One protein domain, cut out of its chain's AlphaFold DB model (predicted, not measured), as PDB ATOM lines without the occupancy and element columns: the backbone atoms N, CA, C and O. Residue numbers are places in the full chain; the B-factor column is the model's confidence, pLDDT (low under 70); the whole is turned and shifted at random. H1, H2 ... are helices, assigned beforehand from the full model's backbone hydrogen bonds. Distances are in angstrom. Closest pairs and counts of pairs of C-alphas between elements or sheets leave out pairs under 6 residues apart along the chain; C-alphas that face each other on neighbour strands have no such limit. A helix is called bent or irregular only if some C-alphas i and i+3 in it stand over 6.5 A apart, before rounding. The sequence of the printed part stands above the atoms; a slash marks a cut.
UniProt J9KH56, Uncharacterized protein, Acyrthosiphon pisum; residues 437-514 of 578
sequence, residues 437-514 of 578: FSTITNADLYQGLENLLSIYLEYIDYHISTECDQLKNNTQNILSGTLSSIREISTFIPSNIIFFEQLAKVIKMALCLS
ATOM      1  N   PHE A 437      46.535  42.080 -46.830       80.38
ATOM      2  CA  PHE A 437      45.346  42.934 -46.685       80.38
ATOM      3  C   PHE A 437      44.815  43.478 -48.024       80.38
ATOM      4  O   PHE A 437      43.612  43.649 -48.204       80.38
ATOM      5  N   SER A 438      45.695  43.699 -49.003       75.75
ATOM      6  CA  SER A 438      45.320  44.128 -50.355       75.75
ATOM      7  C   SER A 438      44.572  43.059 -51.166       75.75
ATOM      8  O   SER A 438      43.801  43.401 -52.060       75.75
ATOM      9  N   THR A 439      44.784  41.776 -50.866       79.69
ATOM     10  CA  THR A 439      44.230  40.631 -51.613       79.69
ATOM     11  C   THR A 439      43.183  39.832 -50.836       79.69
ATOM     12  O   THR A 439      42.573  38.930 -51.403       79.69
ATOM     13  N   ILE A 440      42.971  40.137 -49.553       84.19
ATOM     14  CA  ILE A 440      42.010  39.427 -48.702       84.19
ATOM     15  C   ILE A 440      40.577  39.594 -49.226       84.19
ATOM     16  O   ILE A 440      40.173  40.686 -49.646       84.19
ATOM     17  N   THR A 441      39.769  38.535 -49.185       86.81
ATOM     18  CA  THR A 441      38.345  38.642 -49.533       86.81
ATOM     19  C   THR A 441      37.576  39.375 -48.427       86.81
ATOM     20  O   THR A 441      38.060  39.521 -47.306       86.81
ATOM     21  N   ASN A 442      36.384  39.904 -48.722       87.50
ATOM     22  CA  ASN A 442      35.560  40.518 -47.669       87.50
ATOM     23  C   ASN A 442      35.115  39.474 -46.636       87.50
ATOM     24  O   ASN A 442      35.114  39.772 -45.449       87.50
ATOM     25  N   ALA A 443      34.800  38.252 -47.075       88.12
ATOM     26  CA  ALA A 443      34.408  37.168 -46.179       88.12
ATOM     27  C   ALA A 443      35.526  36.829 -45.179       88.12
ATOM     28  O   ALA A 443      35.281  36.823 -43.976       88.12
ATOM     29  N   ASP A 444      36.759  36.646 -45.662       87.56
ATOM     30  CA  ASP A 444      37.901  36.314 -44.800       87.56
ATOM     31  C   ASP A 444      38.262  37.468 -43.852       87.56
ATOM     32  O   ASP A 444      38.610  37.239 -42.694       87.56
ATOM     33  N   LEU A 445      38.140  38.718 -44.319       88.88
ATOM     34  CA  LEU A 445      38.361  39.902 -43.489       88.88
ATOM     35  C   LEU A 445      37.368  39.956 -42.323       88.88
ATOM     36  O   LEU A 445      37.791  40.087 -41.177       88.88
ATOM     37  N   TYR A 446      36.065  39.838 -42.599       90.19
ATOM     38  CA  TYR A 446      35.049  39.886 -41.546       90.19
ATOM     39  C   TYR A 446      35.150  38.685 -40.603       90.19
ATOM     40  O   TYR A 446      35.031  38.876 -39.397       90.19
ATOM     41  N   GLN A 447      35.489  37.492 -41.102       90.00
ATOM     42  CA  GLN A 447      35.759  36.340 -40.239       90.00
ATOM     43  C   GLN A 447      36.944  36.596 -39.294       90.00
ATOM     44  O   GLN A 447      36.881  36.274 -38.106       90.00
ATOM     45  N   GLY A 448      38.026  37.195 -39.801       88.50
ATOM     46  CA  GLY A 448      39.178  37.585 -38.987       88.50
ATOM     47  C   GLY A 448      38.828  38.643 -37.938       88.50
ATOM     48  O   GLY A 448      39.258  38.538 -36.788       88.50
ATOM     49  N   LEU A 449      38.008  39.631 -38.305       90.00
ATOM     50  CA  LEU A 449      37.527  40.668 -37.390       90.00
ATOM     51  C   LEU A 449      36.602  40.106 -36.306       90.00
ATOM     52  O   LEU A 449      36.743  40.483 -35.147       90.00
ATOM     53  N   GLU A 450      35.703  39.182 -36.643       89.19
ATOM     54  CA  GLU A 450      34.856  38.485 -35.668       89.19
ATOM     55  C   GLU A 450      35.699  37.703 -34.657       89.19
ATOM     56  O   GLU A 450      35.500  37.837 -33.446       89.19
ATOM     57  N   ASN A 451      36.693  36.947 -35.137       89.88
ATOM     58  CA  ASN A 451      37.617  36.209 -34.275       89.88
ATOM     59  C   ASN A 451      38.381  37.157 -33.342       89.88
ATOM     60  O   ASN A 451      38.441  36.925 -32.134       89.88
ATOM     61  N   LEU A 452      38.923  38.252 -33.880       90.94
ATOM     62  CA  LEU A 452      39.628  39.266 -33.104       90.94
ATOM     63  C   LEU A 452      38.716  39.898 -32.041       90.94
ATOM     64  O   LEU A 452      39.092  39.955 -30.870       90.94
ATOM     65  N   LEU A 453      37.523  40.358 -32.427       89.69
ATOM     66  CA  LEU A 453      36.581  40.997 -31.511       89.69
ATOM     67  C   LEU A 453      36.167  40.022 -30.410       89.69
ATOM     68  O   LEU A 453      36.264  40.378 -29.240       89.69
ATOM     69  N   SER A 454      35.850  38.765 -30.731       88.62
ATOM     70  CA  SER A 454      35.471  37.756 -29.726       88.62
ATOM     71  C   SER A 454      36.471  37.632 -28.563       88.62
ATOM     72  O   SER A 454      36.087  37.300 -27.440       88.62
ATOM     73  N   ILE A 455      37.742  37.955 -28.815       86.19
ATOM     74  CA  ILE A 455      38.819  37.955 -27.829       86.19
ATOM     75  C   ILE A 455      38.977  39.344 -27.198       86.19
ATOM     76  O   ILE A 455      39.014  39.461 -25.975       86.19
ATOM     77  N   TYR A 456      39.054  40.403 -28.006       86.12
ATOM     78  CA  TYR A 456      39.473  41.745 -27.585       86.12
ATOM     79  C   TYR A 456      38.333  42.769 -27.436       86.12
ATOM     80  O   TYR A 456      38.613  43.963 -27.340       86.12
ATOM     81  N   LEU A 457      37.072  42.332 -27.361       83.50
ATOM     82  CA  LEU A 457      35.861  43.171 -27.262       83.50
ATOM     83  C   LEU A 457      35.927  44.301 -26.214       83.50
ATOM     84  O   LEU A 457      35.327  45.350 -26.402       83.50
ATOM     85  N   GLU A 458      36.647  44.112 -25.106       79.50
ATOM     86  CA  GLU A 458      36.793  45.141 -24.058       79.50
ATOM     87  C   GLU A 458      37.801  46.258 -24.407       79.50
ATOM     88  O   GLU A 458      37.866  47.263 -23.704       79.50
ATOM     89  N   TYR A 459      38.621  46.076 -25.447       79.06
ATOM     90  CA  TYR A 459      39.759  46.946 -25.786       79.06
ATOM     91  C   TYR A 459      39.728  47.456 -27.229       79.06
ATOM     92  O   TYR A 459      40.386  48.454 -27.534       79.06
ATOM     93  N   ILE A 460      39.001  46.765 -28.108       84.00
ATOM     94  CA  ILE A 460      38.841  47.103 -29.519       84.00
ATOM     95  C   ILE A 460      37.363  47.378 -29.773       84.00
ATOM     96  O   ILE A 460      36.510  46.539 -29.497       84.00
ATOM     97  N   ASP A 461      37.087  48.561 -30.309       81.12
ATOM     98  CA  ASP A 461      35.736  49.013 -30.636       81.12
ATOM     99  C   ASP A 461      35.263  48.446 -31.993       81.12
ATOM    100  O   ASP A 461      36.080  48.183 -32.880       81.12
ATOM    101  N   TYR A 462      33.946  48.328 -32.199       75.88
ATOM    102  CA  TYR A 462      33.322  47.895 -33.459       75.88
ATOM    103  C   TYR A 462      33.710  48.785 -34.651       75.88
ATOM    104  O   TYR A 462      33.629  48.360 -35.806       75.88
ATOM    105  N   HIS A 463      34.181  50.007 -34.381       84.44
ATOM    106  CA  HIS A 463      34.742  50.913 -35.378       84.44
ATOM    107  C   HIS A 463      35.895  50.299 -36.189       84.44
ATOM    108  O   HIS A 463      36.090  50.705 -37.335       84.44
ATOM    109  N   ILE A 464      36.593  49.275 -35.680       88.81
ATOM    110  CA  ILE A 464      37.658  48.590 -36.427       88.81
ATOM    111  C   ILE A 464      37.207  48.091 -37.805       88.81
ATOM    112  O   ILE A 464      37.953  48.226 -38.772       88.81
ATOM    113  N   SER A 465      35.976  47.586 -37.932       87.50
ATOM    114  CA  SER A 465      35.459  47.101 -39.216       87.50
ATOM    115  C   SER A 465      35.367  48.237 -40.232       87.50
ATOM    116  O   SER A 465      35.810  48.096 -41.369       87.50
ATOM    117  N   THR A 466      34.884  49.404 -39.793       87.38
ATOM    118  CA  THR A 466      34.795  50.596 -40.647       87.38
ATOM    119  C   THR A 466      36.171  51.135 -41.036       87.38
ATOM    120  O   THR A 466      36.366  51.531 -42.184       87.38
ATOM    121  N   GLU A 467      37.142  51.100 -40.118       90.06
ATOM    122  CA  GLU A 467      38.531  51.478 -40.398       90.06
ATOM    123  C   GLU A 467      39.168  50.527 -41.427       90.06
ATOM    124  O   GLU A 467      39.831  50.971 -42.367       90.06
ATOM    125  N   CYS A 468      38.935  49.217 -41.301       88.44
ATOM    126  CA  CYS A 468      39.413  48.224 -42.260       88.44
ATOM    127  C   CYS A 468      38.797  48.419 -43.652       88.44
ATOM    128  O   CYS A 468      39.532  48.383 -44.640       88.44
ATOM    129  N   ASP A 469      37.493  48.686 -43.748       86.88
ATOM    130  CA  ASP A 469      36.824  48.957 -45.027       86.88
ATOM    131  C   ASP A 469      37.379  50.223 -45.699       86.88
ATOM    132  O   ASP A 469      37.670  50.228 -46.900       86.88
ATOM    133  N   GLN A 470      37.609  51.287 -44.924       86.06
ATOM    134  CA  GLN A 470      38.244  52.513 -45.415       86.06
ATOM    135  C   GLN A 470      39.668  52.257 -45.912       86.06
ATOM    136  O   GLN A 470      40.028  52.702 -47.005       86.06
ATOM    137  N   LEU A 471      40.477  51.514 -45.149       85.44
ATOM    138  CA  LEU A 471      41.831  51.165 -45.566       85.44
ATOM    139  C   LEU A 471      41.800  50.339 -46.856       85.44
ATOM    140  O   LEU A 471      42.552  50.631 -47.783       85.44
ATOM    141  N   LYS A 472      40.898  49.359 -46.955       82.50
ATOM    142  CA  LYS A 472      40.773  48.487 -48.125       82.50
ATOM    143  C   LYS A 472      40.398  49.278 -49.377       82.50
ATOM    144  O   LYS A 472      41.079  49.166 -50.397       82.50
ATOM    145  N   ASN A 473      39.417  50.170 -49.275       79.19
ATOM    146  CA  ASN A 473      39.041  51.073 -50.364       79.19
ATOM    147  C   ASN A 473      40.206  51.989 -50.780       79.19
ATOM    148  O   ASN A 473      40.459  52.170 -51.973       79.19
ATOM    149  N   ASN A 474      40.975  52.511 -49.820       75.38
ATOM    150  CA  ASN A 474      42.159  53.326 -50.109       75.38
ATOM    151  C   ASN A 474      43.266  52.514 -50.806       75.38
ATOM    152  O   ASN A 474      43.911  53.018 -51.730       75.38
ATOM    153  N   THR A 475      43.464  51.249 -50.419       71.56
ATOM    154  CA  THR A 475      44.442  50.362 -51.072       71.56
ATOM    155  C   THR A 475      44.079  50.030 -52.514       71.56
ATOM    156  O   THR A 475      44.969  49.982 -53.363       71.56
ATOM    157  N   GLN A 476      42.788  49.858 -52.806       68.81
ATOM    158  CA  GLN A 476      42.293  49.546 -54.147       68.81
ATOM    159  C   GLN A 476      42.292  50.770 -55.074       68.81
ATOM    160  O   GLN A 476      42.588  50.631 -56.258       68.81
ATOM    161  N   ASN A 477      42.015  51.965 -54.540       60.06
ATOM    162  CA  ASN A 477      41.830  53.175 -55.347       60.06
ATOM    163  C   ASN A 477      43.095  54.039 -55.519       60.06
ATOM    164  O   ASN A 477      43.192  54.756 -56.512       60.06
ATOM    165  N   ILE A 478      44.043  54.025 -54.569       56.94
ATOM    166  CA  ILE A 478      45.140  55.022 -54.505       56.94
ATOM    167  C   ILE A 478      46.536  54.377 -54.468       56.94
ATOM    168  O   ILE A 478      47.496  54.943 -54.982       56.94
ATOM    169  N   LEU A 479      46.665  53.195 -53.864       60.88
ATOM    170  CA  LEU A 479      47.949  52.623 -53.436       60.88
ATOM    171  C   LEU A 479      48.290  51.294 -54.133       60.88
ATOM    172  O   LEU A 479      49.023  50.492 -53.554       60.88
ATOM    173  N   SER A 480      47.758  51.047 -55.338       53.06
ATOM    174  CA  SER A 480      47.797  49.754 -56.045       53.06
ATOM    175  C   SER A 480      49.105  48.965 -55.830       53.06
ATOM    176  O   SER A 480      50.152  49.256 -56.403       53.06
ATOM    177  N   GLY A 481      49.038  47.952 -54.955       54.91
ATOM    178  CA  GLY A 481      50.134  47.017 -54.668       54.91
ATOM    179  C   GLY A 481      51.098  47.364 -53.520       54.91
ATOM    180  O   GLY A 481      52.016  46.585 -53.296       54.91
ATOM    181  N   THR A 482      50.919  48.469 -52.781       58.88
ATOM    182  CA  THR A 482      51.920  48.952 -51.792       58.88
ATOM    183  C   THR A 482      51.658  48.622 -50.315       58.88
ATOM    184  O   THR A 482      52.564  48.797 -49.507       58.88
ATOM    185  N   LEU A 483      50.461  48.151 -49.936       66.44
ATOM    186  CA  LEU A 483      50.121  47.778 -48.549       66.44
ATOM    187  C   LEU A 483      49.652  46.319 -48.481       66.44
ATOM    188  O   LEU A 483      48.459  46.023 -48.424       66.44
ATOM    189  N   SER A 484      50.605  45.399 -48.545       71.50
ATOM    190  CA  SER A 484      50.378  43.952 -48.503       71.50
ATOM    191  C   SER A 484      50.746  43.333 -47.154       71.50
ATOM    192  O   SER A 484      50.131  42.347 -46.750       71.50
ATOM    193  N   SER A 485      51.717  43.907 -46.439       79.31
ATOM    194  CA  SER A 485      52.192  43.374 -45.162       79.31
ATOM    195  C   SER A 485      51.712  44.192 -43.963       79.31
ATOM    196  O   SER A 485      51.544  45.413 -44.034       79.31
ATOM    197  N   ILE A 486      51.584  43.534 -42.806       85.69
ATOM    198  CA  ILE A 486      51.283  44.197 -41.529       85.69
ATOM    199  C   ILE A 486      52.265  45.339 -41.214       85.69
ATOM    200  O   ILE A 486      51.897  46.330 -40.585       85.69
ATOM    201  N   ARG A 487      53.521  45.232 -41.666       82.12
ATOM    202  CA  ARG A 487      54.562  46.237 -41.436       82.12
ATOM    203  C   ARG A 487      54.356  47.465 -42.313       82.12
ATOM    204  O   ARG A 487      54.479  48.579 -41.812       82.12
ATOM    205  N   GLU A 488      54.026  47.264 -43.585       84.00
ATOM    206  CA  GLU A 488      53.697  48.347 -44.513       84.00
ATOM    207  C   GLU A 488      52.495  49.142 -43.990       84.00
ATOM    208  O   GLU A 488      52.578  50.365 -43.835       84.00
ATOM    209  N   ILE A 489      51.431  48.435 -43.584       85.94
ATOM    210  CA  ILE A 489      50.241  49.037 -42.965       85.94
ATOM    211  C   ILE A 489      50.626  49.792 -41.687       85.94
ATOM    212  O   ILE A 489      50.215  50.938 -41.494       85.94
ATOM    213  N   SER A 490      51.473  49.197 -40.840       87.81
ATOM    214  CA  SER A 490      51.933  49.836 -39.606       87.81
ATOM    215  C   SER A 490      52.642  51.160 -39.865       87.81
ATOM    216  O   SER A 490      52.389  52.120 -39.150       87.81
ATOM    217  N   THR A 491      53.476  51.251 -40.902       87.44
ATOM    218  CA  THR A 491      54.174  52.500 -41.250       87.44
ATOM    219  C   THR A 491      53.290  53.540 -41.939       87.44
ATOM    220  O   THR A 491      53.616  54.727 -41.916       87.44
ATOM    221  N   PHE A 492      52.166  53.126 -42.526       85.19
ATOM    222  CA  PHE A 492      51.211  54.018 -43.187       85.19
ATOM    223  C   PHE A 492      50.269  54.721 -42.198       85.19
ATOM    224  O   PHE A 492      49.990  55.914 -42.334       85.19
ATOM    225  N   ILE A 493      49.799  53.991 -41.185       84.69
ATOM    226  CA  ILE A 493      48.800  54.462 -40.217       84.69
ATOM    227  C   ILE A 493      49.197  55.732 -39.443       84.69
ATOM    228  O   ILE A 493      48.327  56.584 -39.285       84.69
ATOM    229  N   PRO A 494      50.448  55.938 -38.977       82.12
ATOM    230  CA  PRO A 494      50.824  57.117 -38.195       82.12
ATOM    231  C   PRO A 494      50.470  58.453 -38.852       82.12
ATOM    232  O   PRO A 494      50.053  59.382 -38.167       82.12
ATOM    233  N   SER A 495      50.576  58.539 -40.180       76.69
ATOM    234  CA  SER A 495      50.224  59.743 -40.946       76.69
ATOM    235  C   SER A 495      48.714  60.011 -40.999       76.69
ATOM    236  O   SER A 495      48.304  61.113 -41.342       76.69
ATOM    237  N   ASN A 496      47.893  59.015 -40.655       77.00
ATOM    238  CA  ASN A 496      46.434  59.019 -40.744       77.00
ATOM    239  C   ASN A 496      45.777  58.505 -39.447       77.00
ATOM    240  O   ASN A 496      44.661  57.993 -39.485       77.00
ATOM    241  N   ILE A 497      46.461  58.618 -38.301       78.12
ATOM    242  CA  ILE A 497      46.088  57.934 -37.049       78.12
ATOM    243  C   ILE A 497      44.664  58.250 -36.575       78.12
ATOM    244  O   ILE A 497      44.016  57.398 -35.983       78.12
ATOM    245  N   ILE A 498      44.162  59.450 -36.890       78.38
ATOM    246  CA  ILE A 498      42.807  59.914 -36.555       78.38
ATOM    247  C   ILE A 498      41.731  59.011 -37.185       78.38
ATOM    248  O   ILE A 498      40.659  58.854 -36.615       78.38
ATOM    249  N   PHE A 499      42.018  58.412 -38.343       80.50
ATOM    250  CA  PHE A 499      41.089  57.550 -39.078       80.50
ATOM    251  C   PHE A 499      41.295  56.055 -38.804       80.50
ATOM    252  O   PHE A 499      40.477  55.256 -39.238       80.50
ATOM    253  N   PHE A 500      42.389  55.668 -38.140       87.56
ATOM    254  CA  PHE A 500      42.811  54.268 -38.001       87.56
ATOM    255  C   PHE A 500      43.264  53.943 -36.569       87.56
ATOM    256  O   PHE A 500      44.272  53.262 -36.365       87.56
ATOM    257  N   GLU A 501      42.583  54.493 -35.559       88.62
ATOM    258  CA  GLU A 501      43.005  54.372 -34.161       88.62
ATOM    259  C   GLU A 501      42.889  52.926 -33.660       88.62
ATOM    260  O   GLU A 501      43.811  52.415 -33.012       88.62
ATOM    261  N   GLN A 502      41.781  52.244 -33.967       90.38
ATOM    262  CA  GLN A 502      41.567  50.860 -33.540       90.38
ATOM    263  C   GLN A 502      42.537  49.927 -34.253       90.38
ATOM    264  O   GLN A 502      43.219  49.126 -33.612       90.38
ATOM    265  N   LEU A 503      42.689  50.095 -35.564       90.00
ATOM    266  CA  LEU A 503      43.621  49.326 -36.371       90.00
ATOM    267  C   LEU A 503      45.071  49.517 -35.900       90.00
ATOM    268  O   LEU A 503      45.828  48.544 -35.808       90.00
ATOM    269  N   ALA A 504      45.450  50.738 -35.503       89.88
ATOM    270  CA  ALA A 504      46.751  51.005 -34.895       89.88
ATOM    271  C   ALA A 504      46.964  50.187 -33.615       89.88
ATOM    272  O   ALA A 504      48.047  49.628 -33.426       89.88
ATOM    273  N   LYS A 505      45.954  50.087 -32.736       90.31
ATOM    274  CA  LYS A 505      46.036  49.281 -31.504       90.31
ATOM    275  C   LYS A 505      46.290  47.812 -31.835       90.31
ATOM    276  O   LYS A 505      47.229  47.235 -31.291       90.31
ATOM    277  N   VAL A 506      45.532  47.240 -32.774       91.44
ATOM    278  CA  VAL A 506      45.670  45.826 -33.175       91.44
ATOM    279  C   VAL A 506      47.049  45.536 -33.741       91.44
ATOM    280  O   VAL A 506      47.697  44.565 -33.357       91.44
ATOM    281  N   ILE A 507      47.541  46.408 -34.617       90.00
ATOM    282  CA  ILE A 507      48.862  46.250 -35.222       90.00
ATOM    283  C   ILE A 507      49.961  46.360 -34.165       90.00
ATOM    284  O   ILE A 507      50.911  45.575 -34.186       90.00
ATOM    285  N   LYS A 508      49.834  47.287 -33.204       90.31
ATOM    286  CA  LYS A 508      50.768  47.397 -32.075       90.31
ATOM    287  C   LYS A 508      50.759  46.128 -31.213       90.31
ATOM    288  O   LYS A 508      51.837  45.631 -30.888       90.31
ATOM    289  N   MET A 509      49.581  45.571 -30.911       90.88
ATOM    290  CA  MET A 509      49.443  44.286 -30.210       90.88
ATOM    291  C   MET A 509      50.133  43.152 -30.982       90.88
ATOM    292  O   MET A 509      50.989  42.465 -30.431       90.88
ATOM    293  N   ALA A 510      49.844  43.000 -32.274       89.56
ATOM    294  CA  ALA A 510      50.405  41.944 -33.112       89.56
ATOM    295  C   ALA A 510      51.937  42.039 -33.242       89.56
ATOM    296  O   ALA A 510      52.666  41.077 -33.000       89.56
ATOM    297  N   LEU A 511      52.464  43.215 -33.588       88.00
ATOM    298  CA  LEU A 511      53.889  43.391 -33.881       88.00
ATOM    299  C   LEU A 511      54.781  43.402 -32.631       88.00
ATOM    300  O   LEU A 511      55.988  43.135 -32.736       88.00
ATOM    301  N   CYS A 512      54.215  43.687 -31.452       88.12
ATOM    302  CA  CYS A 512      54.938  43.537 -30.193       88.12
ATOM    303  C   CYS A 512      55.075  42.064 -29.768       88.12
ATOM    304  O   CYS A 512      56.021  41.747 -29.057       88.12
ATOM    305  N   LEU A 513      54.231  41.150 -30.262       85.50
ATOM    306  CA  LEU A 513      54.194  39.733 -29.867       85.50
ATOM    307  C   LEU A 513      55.189  38.805 -30.588       85.50
ATOM    308  O   LEU A 513      55.149  37.595 -30.401       85.50
ATOM    309  N   SER A 514      56.125  39.299 -31.398       65.12
ATOM    310  CA  SER A 514      57.001  38.377 -32.136       65.12
ATOM    311  C   SER A 514      58.164  37.853 -31.278       65.12
ATOM    312  O   SER A 514      59.121  38.593 -31.015       65.12
TER     313      SER A 514
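This is residues 437 to 514 of the 578 residues of an uncharacterized protein of Acyrthosiphon pisum (UniProt J9KH56). Two pairs of helices are set crosswise: H1 and H2 run opposite ways as a loose hairpin, and H3 and H4 make a second hairpin, whose turn between the two helices meets the first half of H2. H2 is the helix that both other parts meet: H1 packs loosely on it through residues 446 to 449, and H4 touches it through residues 502 to 503, while H1 stays apart from both H3 and H4. The printed part has 78 residues with four named helices, in the order H1, H2, H3, H4, and no named strand; its class is all helix. The whole is compact, with a radius of gyration of the C-alphas of 11.9 A, and rounded, with spans of 33 by 26 by 25 A.

H1 is residues 442 to 456, 20.5 A from first to last C-alpha, beginning at C-alpha 442 at (35.560, 40.518, -47.669). H2 is residues 463 to 477, 21.3 A long, with C-alpha 463 at (34.742, 50.913, -35.378). H3 is residues 486 to 499, 17.0 A long; it is irregular, with C-alphas 495 and 498 8.6 A apart. H4 is residues 501 to 512, 16.6 A long, ending at C-alpha 512 at (54.938, 43.537, -30.193).

H1 and H2 form a helical hairpin and only just touch, with 3 pairs of C-alphas within 8 A. Their closest C-alphas are those of Leu 449 and Ser 465, 7.0 A apart, and they run opposite ways at a shallow tilt of 31 degrees. H1 touches H2 with residues 446 to 449 alone, and H2 touches H1 with residues 464 to 465 alone. H2 touches H4 about perpendicular, at 88 degrees; the closest C-alphas are those of Ile 464 and Gln 502, 5.4 A apart, and H4 touches H2 with residues 502 to 503 alone. H2 and H3 are close but not clearly touching, with the closest C-alphas, those of Glu 467 and Phe 499, 6.7 A apart. H3 and H4 form a helical hairpin; they touch, with the closest C-alphas, those of Ser 490 and Ile 507, 6.4 A apart, and run opposite ways at a shallow tilt of 29 degrees. H1 is apart from H3 and from H4. In H2 and H4 every O i to N i+4 pair is within hydrogen-bond range; in H1 10 of 11 are, and in H3 5 of 10.

The two C-alphas farthest apart, those of Glu 458 and Ser 480, are 34.1 A apart. The printed part has no cut. The link from H3 to H4 is tight, and those from H1 to H2 and from H2 to H3 are short. The mean pLDDT of the printed part is 82.3; it is under 70 at residues 476 to 483, of which 476 to 477 belong to H2, and at residue 514.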